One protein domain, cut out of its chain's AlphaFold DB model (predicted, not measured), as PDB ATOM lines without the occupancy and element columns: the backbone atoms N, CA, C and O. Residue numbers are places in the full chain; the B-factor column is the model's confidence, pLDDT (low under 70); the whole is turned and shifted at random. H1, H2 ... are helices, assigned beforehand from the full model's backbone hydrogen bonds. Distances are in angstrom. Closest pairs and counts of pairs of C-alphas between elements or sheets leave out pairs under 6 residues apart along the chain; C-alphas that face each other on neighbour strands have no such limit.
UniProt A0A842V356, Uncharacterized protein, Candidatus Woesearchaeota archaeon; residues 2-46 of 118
ATOM      1  N   LYS A   2     -59.120 -32.875  86.392       63.91
ATOM      2  CA  LYS A   2     -57.769 -32.960  85.808       63.91
ATOM      3  C   LYS A   2     -57.081 -34.173  86.435       63.91
ATOM      4  O   LYS A   2     -56.903 -34.160  87.647       63.91
ATOM      5  N   ARG A   3     -56.768 -35.204  85.647       78.75
ATOM      6  CA  ARG A   3     -55.985 -36.354  86.129       78.75
ATOM      7  C   ARG A   3     -54.512 -35.972  86.183       78.75
ATOM      8  O   ARG A   3     -54.042 -35.265  85.288       78.75
ATOM      9  N   LYS A   4     -53.807 -36.406  87.223       88.56
ATOM     10  CA  LYS A   4     -52.343 -36.285  87.289       88.56
ATOM     11  C   LYS A   4     -51.699 -37.347  86.400       88.56
ATOM     12  O   LYS A   4     -52.336 -38.344  86.077       88.56
ATOM     13  N   ILE A   5     -50.450 -37.133  85.988       88.06
ATOM     14  CA  ILE A   5     -49.749 -38.114  85.148       88.06
ATOM     15  C   ILE A   5     -49.541 -39.441  85.888       88.06
ATOM     16  O   ILE A   5     -49.702 -40.497  85.287       88.06
ATOM     17  N   ASP A   6     -49.309 -39.377  87.199       90.38
ATOM     18  CA  ASP A   6     -49.116 -40.541  88.068       90.38
ATOM     19  C   ASP A   6     -50.348 -41.463  88.046       90.38
ATOM     20  O   ASP A   6     -50.229 -42.660  87.806       90.38
ATOM     21  N   GLU A   7     -51.549 -40.879  88.136       91.69
ATOM     22  CA  GLU A   7     -52.827 -41.602  88.045       91.69
ATOM     23  C   GLU A   7     -53.032 -42.270  86.677       91.69
ATOM     24  O   GLU A   7     -53.780 -43.233  86.564       91.69
ATOM     25  N   VAL A   8     -52.422 -41.745  85.609       90.31
ATOM     26  CA  VAL A   8     -52.496 -42.356  84.273       90.31
ATOM     27  C   VAL A   8     -51.524 -43.527  84.166       90.31
ATOM     28  O   VAL A   8     -51.871 -44.532  83.557       90.31
ATOM     29  N   ILE A   9     -50.338 -43.414  84.768       91.94
ATOM     30  CA  ILE A   9     -49.333 -44.484  84.788       91.94
ATOM     31  C   ILE A   9     -49.844 -45.694  85.579       91.94
ATOM     32  O   ILE A   9     -49.637 -46.822  85.143       91.94
ATOM     33  N   GLU A  10     -50.570 -45.477  86.678       93.12
ATOM     34  CA  GLU A  10     -51.182 -46.550  87.479       93.12
ATOM     35  C   GLU A  10     -52.224 -47.387  86.715       93.12
ATOM     36  O   GLU A  10     -52.524 -48.510  87.114       93.12
ATOM     37  N   LEU A  11     -52.773 -46.862  85.614       93.81
ATOM     38  CA  LEU A  11     -53.766 -47.557  84.788       93.81
ATOM     39  C   LEU A  11     -53.143 -48.429  83.690       93.81
ATOM     40  O   LEU A  11     -53.881 -49.148  83.020       93.81
ATOM     41  N   LEU A  12     -51.830 -48.331  83.471       94.62
ATOM     42  CA  LEU A  12     -51.132 -49.055  82.411       94.62
ATOM     43  C   LEU A  12     -50.754 -50.465  82.861       94.62
ATOM     44  O   LEU A  12     -50.318 -50.680  83.994       94.62
ATOM     45  N   ASP A  13     -50.857 -51.429  81.951       96.06
ATOM     46  CA  ASP A  13     -50.372 -52.782  82.209       96.06
ATOM     47  C   ASP A  13     -48.833 -52.875  82.141       96.06
ATOM     48  O   ASP A  13     -48.130 -51.957  81.711       96.06
ATOM     49  N   PHE A  14     -48.272 -54.012  82.564       93.56
ATOM     50  CA  PHE A  14     -46.820 -54.214  82.588       93.56
ATOM     51  C   PHE A  14     -46.146 -54.012  81.217       93.56
ATOM     52  O   PHE A  14     -45.057 -53.438  81.143       93.56
ATOM     53  N   ASN A  15     -46.773 -54.461  80.127       94.94
ATOM     54  CA  ASN A  15     -46.207 -54.321  78.786       94.94
ATOM     55  C   ASN A  15     -46.253 -52.861  78.322       94.94
ATOM     56  O   ASN A  15     -45.286 -52.363  77.737       94.94
ATOM     57  N   GLU A  16     -47.352 -52.163  78.597       93.88
ATOM     58  CA  GLU A  16     -47.510 -50.735  78.331       93.88
ATOM     59  C   GLU A  16     -46.483 -49.907  79.109       93.88
ATOM     60  O   GLU A  16     -45.781 -49.087  78.510       93.88
ATOM     61  N   LEU A  17     -46.304 -50.190  80.403       93.94
ATOM     62  CA  LEU A  17     -45.274 -49.575  81.244       93.94
ATOM     63  C   LEU A  17     -43.873 -49.807  80.678       93.94
ATOM     64  O   LEU A  17     -43.063 -48.881  80.617       93.94
ATOM     65  N   MET A  18     -43.587 -51.019  80.204       95.75
ATOM     66  CA  MET A  18     -42.278 -51.333  79.640       95.75
ATOM     67  C   MET A  18     -42.024 -50.615  78.309       95.75
ATOM     68  O   MET A  18     -40.888 -50.237  78.011       95.75
ATOM     69  N   ASN A  19     -43.073 -50.367  77.524       93.25
ATOM     70  CA  ASN A  19     -42.995 -49.558  76.311       93.25
ATOM     71  C   ASN A  19     -42.780 -48.073  76.625       93.25
ATOM     72  O   ASN A  19     -41.955 -47.433  75.972       93.25
ATOM     73  N   VAL A  20     -43.485 -47.539  77.627       93.25
ATOM     74  CA  VAL A  20     -43.311 -46.158  78.100       93.25
ATOM     75  C   VAL A  20     -41.894 -45.952  78.630       93.25
ATOM     76  O   VAL A  20     -41.221 -45.009  78.218       93.25
ATOM     77  N   LYS A  21     -41.387 -46.878  79.453       93.81
ATOM     78  CA  LYS A  21     -40.013 -46.848  79.970       93.81
ATOM     79  C   LYS A  21     -38.979 -46.796  78.842       93.81
ATOM     80  O   LYS A  21     -38.121 -45.918  78.848       93.81
ATOM     81  N   LYS A  22     -39.090 -47.686  77.848       94.94
ATOM     82  CA  LYS A  22     -38.180 -47.717  76.688       94.94
ATOM     83  C   LYS A  22     -38.213 -46.430  75.865       94.94
ATOM     84  O   LYS A  22     -37.191 -46.063  75.291       94.94
ATOM     85  N   ASP A  23     -39.371 -45.782  75.742       94.31
ATOM     86  CA  ASP A  23     -39.476 -44.505  75.031       94.31
ATOM     87  C   ASP A  23     -38.801 -43.381  75.819       94.31
ATOM     88  O   ASP A  23     -37.997 -42.643  75.259       94.31
ATOM     89  N   ILE A  24     -39.052 -43.303  77.130       94.25
ATOM     90  CA  ILE A  24     -38.422 -42.317  78.019       94.25
ATOM     91  C   ILE A  24     -36.894 -42.467  78.012       94.25
ATOM     92  O   ILE A  24     -36.190 -41.470  77.868       94.25
ATOM     93  N   GLU A  25     -36.372 -43.695  78.079       93.50
ATOM     94  CA  GLU A  25     -34.928 -43.980  77.988       93.50
ATOM     95  C   GLU A  25     -34.307 -43.518  76.659       93.50
ATOM     96  O   GLU A  25     -33.120 -43.207  76.599       93.50
ATOM     97  N   LYS A  26     -35.112 -43.426  75.594       93.00
ATOM     98  CA  LYS A  26     -34.715 -42.906  74.277       93.00
ATOM     99  C   LYS A  26     -34.980 -41.404  74.108       93.00
ATOM    100  O   LYS A  26     -34.873 -40.897  72.995       93.00
ATOM    101  N   GLY A  27     -35.327 -40.690  75.180       91.12
ATOM    102  CA  GLY A  27     -35.615 -39.253  75.156       91.12
ATOM    103  C   GLY A  27     -37.093 -38.893  74.963       91.12
ATOM    104  O   GLY A  27     -37.407 -37.727  74.747       91.12
ATOM    105  N   GLY A  28     -38.011 -39.862  75.045       91.31
ATOM    106  CA  GLY A  28     -39.462 -39.631  75.051       91.31
ATOM    107  C   GLY A  28     -40.049 -39.178  73.711       91.31
ATOM    108  O   GLY A  28     -41.096 -38.530  73.680       91.31
ATOM    109  N   GLU A  29     -39.373 -39.459  72.596       92.50
ATOM    110  CA  GLU A  29     -39.728 -38.906  71.287       92.50
ATOM    111  C   GLU A  29     -41.122 -39.348  70.816       92.50
ATOM    112  O   GLU A  29     -41.885 -38.542  70.270       92.50
ATOM    113  N   ARG A  30     -41.498 -40.615  71.036       90.56
ATOM    114  CA  ARG A  30     -42.804 -41.122  70.599       90.56
ATOM    115  C   ARG A  30     -43.927 -40.516  71.430       90.56
ATOM    116  O   ARG A  30     -44.918 -40.072  70.850       90.56
ATOM    117  N   ILE A  31     -43.787 -40.496  72.756       91.25
ATOM    118  CA  ILE A  31     -44.781 -39.900  73.656       91.25
ATOM    119  C   ILE A  31     -44.933 -38.411  73.347       91.25
ATOM    120  O   ILE A  31     -46.063 -37.949  73.190       91.25
ATOM    121  N   SER A  32     -43.826 -37.690  73.159       91.56
ATOM    122  CA  SER A  32     -43.835 -36.272  72.781       91.56
ATOM    123  C   SER A  32     -44.639 -36.029  71.498       91.56
ATOM    124  O   SER A  32     -45.602 -35.261  71.499       91.56
ATOM    125  N   ARG A  33     -44.372 -36.794  70.429       92.50
ATOM    126  CA  ARG A  33     -45.143 -36.703  69.173       92.50
ATOM    127  C   ARG A  33     -46.634 -36.992  69.358       92.50
ATOM    128  O   ARG A  33     -47.460 -36.339  68.722       92.50
ATOM    129  N   ILE A  34     -46.995 -37.973  70.190       91.56
ATOM    130  CA  ILE A  34     -48.401 -38.311  70.467       91.56
ATOM    131  C   ILE A  34     -49.089 -37.162  71.209       91.56
ATOM    132  O   ILE A  34     -50.196 -36.766  70.830       91.56
ATOM    133  N   VAL A  35     -48.436 -36.610  72.232       90.50
ATOM    134  CA  VAL A  35     -48.940 -35.469  73.004       90.50
ATOM    135  C   VAL A  35     -49.124 -34.259  72.091       90.50
ATOM    136  O   VAL A  35     -50.221 -33.704  72.045       90.50
ATOM    137  N   ASP A  36     -48.127 -33.916  71.276       87.12
ATOM    138  CA  ASP A  36     -48.203 -32.812  70.316       87.12
ATOM    139  C   ASP A  36     -49.321 -32.998  69.293       87.12
ATOM    140  O   ASP A  36     -50.073 -32.066  68.996       87.12
ATOM    141  N   ALA A  37     -49.459 -34.204  68.740       86.06
ATOM    142  CA  ALA A  37     -50.534 -34.518  67.808       86.06
ATOM    143  C   ALA A  37     -51.906 -34.352  68.474       86.06
ATOM    144  O   ALA A  37     -52.824 -33.799  67.862       86.06
ATOM    145  N   LYS A  38     -52.040 -34.770  69.739       86.06
ATOM    146  CA  LYS A  38     -53.282 -34.634  70.498       86.06
ATOM    147  C   LYS A  38     -53.588 -33.177  70.831       86.06
ATOM    148  O   LYS A  38     -54.714 -32.742  70.605       86.06
ATOM    149  N   ILE A  39     -52.594 -32.403  71.264       81.31
ATOM    150  CA  ILE A  39     -52.721 -30.957  71.475       81.31
ATOM    151  C   ILE A  39     -53.146 -30.288  70.171       81.31
ATOM    152  O   ILE A  39     -54.134 -29.562  70.159       81.31
ATOM    153  N   LYS A  40     -52.491 -30.579  69.041       77.31
ATOM    154  CA  LYS A  40     -52.884 -30.052  67.723       77.31
ATOM    155  C   LYS A  40     -54.305 -30.457  67.334       77.31
ATOM    156  O   LYS A  40     -55.014 -29.647  66.746       77.31
ATOM    157  N   GLN A  41     -54.743 -31.675  67.653       79.94
ATOM    158  CA  GLN A  41     -56.112 -32.130  67.399       79.94
ATOM    159  C   GLN A  41     -57.134 -31.346  68.228       79.94
ATOM    160  O   GLN A  41     -58.114 -30.853  67.674       79.94
ATOM    161  N   GLU A  42     -56.906 -31.193  69.531       76.38
ATOM    162  CA  GLU A  42     -57.769 -30.377  70.392       76.38
ATOM    163  C   GLU A  42     -57.708 -28.903  69.979       76.38
ATOM    164  O   GLU A  42     -58.716 -28.202  69.986       76.38
ATOM    165  N   LEU A  43     -56.556 -28.433  69.492       66.44
ATOM    166  CA  LEU A  43     -56.449 -27.102  68.924       66.44
ATOM    167  C   LEU A  43     -57.221 -26.962  67.592       66.44
ATOM    168  O   LEU A  43     -57.635 -25.864  67.233       66.44
ATOM    169  N   LYS A  44     -57.452 -28.033  66.846       68.06
ATOM    170  CA  LYS A  44     -58.305 -27.986  65.650       68.06
ATOM    171  C   LYS A  44     -59.792 -28.100  65.978       68.06
ATOM    172  O   LYS A  44     -60.618 -27.818  65.117       68.06
ATOM    173  N   ARG A  45     -60.161 -28.499  67.200       69.50
ATOM    174  CA  ARG A  45     -61.565 -28.503  67.617       69.50
ATOM    175  C   ARG A  45     -62.040 -27.064  67.786       69.50
ATOM    176  O   ARG A  45     -61.638 -26.353  68.705       69.50
ATOM    177  N   HIS A  46     -62.886 -26.636  66.857       69.25
ATOM    178  CA  HIS A  46     -63.651 -25.401  66.973       69.25
ATOM    179  C   HIS A  46     -64.709 -25.553  68.070       69.25
ATOM    180  O   HIS A  46     -65.155 -26.668  68.361       69.25
TER     181      HIS A  46
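Overview. This is residues 2 to 46 of the 118 residues of an uncharacterized protein of Candidatus Woesearchaeota archaeon (UniProt A0A842V356). Three helices make an open, loose C: the long helix H3 is one arm, H2 meets the start of it at a corner to form an L, and the short H1 lies by the other end of H2, with empty space between H1 and H3. Residues 33 to 46 stick out as a free arm and make most of the length. The printed part has 45 residues with three named helices, H1, H2 and H3 in that order, and no named strand; the class is all helix. The whole is loose, with a radius of gyration of the C-alphas of 12.4 A, and elongated, spanning 37 by 24 by 14 A.

Arrangement. Begin with H3, residues 29 to 44, the longest helix. It touches H2, residues 14 to 25, with residues 29 to 31 alone, and H2 touches it with residues 20 to 23 alone. Look at Asp 23 and Arg 30, whose C-alphas are the closest of the two helices at 6.5 A. Their lines are about perpendicular, at 83 degrees. From H2 go on to H1, residues 5 to 9, which is close but not clearly touching: the closest C-alphas, of Ile 9 and Leu 17, are 7.4 A apart. H1 and H3 are apart. In H1, H2 and H3 every O i to N i+4 pair is within hydrogen-bond range.

Along the chain. Find C-alpha 29 at (-39.728, -38.906, 71.287); from there H3 runs 22.3 A to C-alpha 44 at (-58.305, -27.986, 65.650). H2 begins at C-alpha 14, at (-46.820, -54.214, 82.588), and is 16.3 A long. H1 measures 6.4 A from C-alpha 5 to C-alpha 9.

Size, cuts and confidence. The C-alphas farthest apart, of Phe 14 and His 46, are 36.8 A from each other. Residues 2 to 8 and 33 to 46 stand free. Both links, H1 to H2 and H2 to H3, are tight, and the printed part has no cut. In the B-factor column the mean pLDDT of the printed part is 87.9; residue 2 and residues 43 to 46 of this model are under 70.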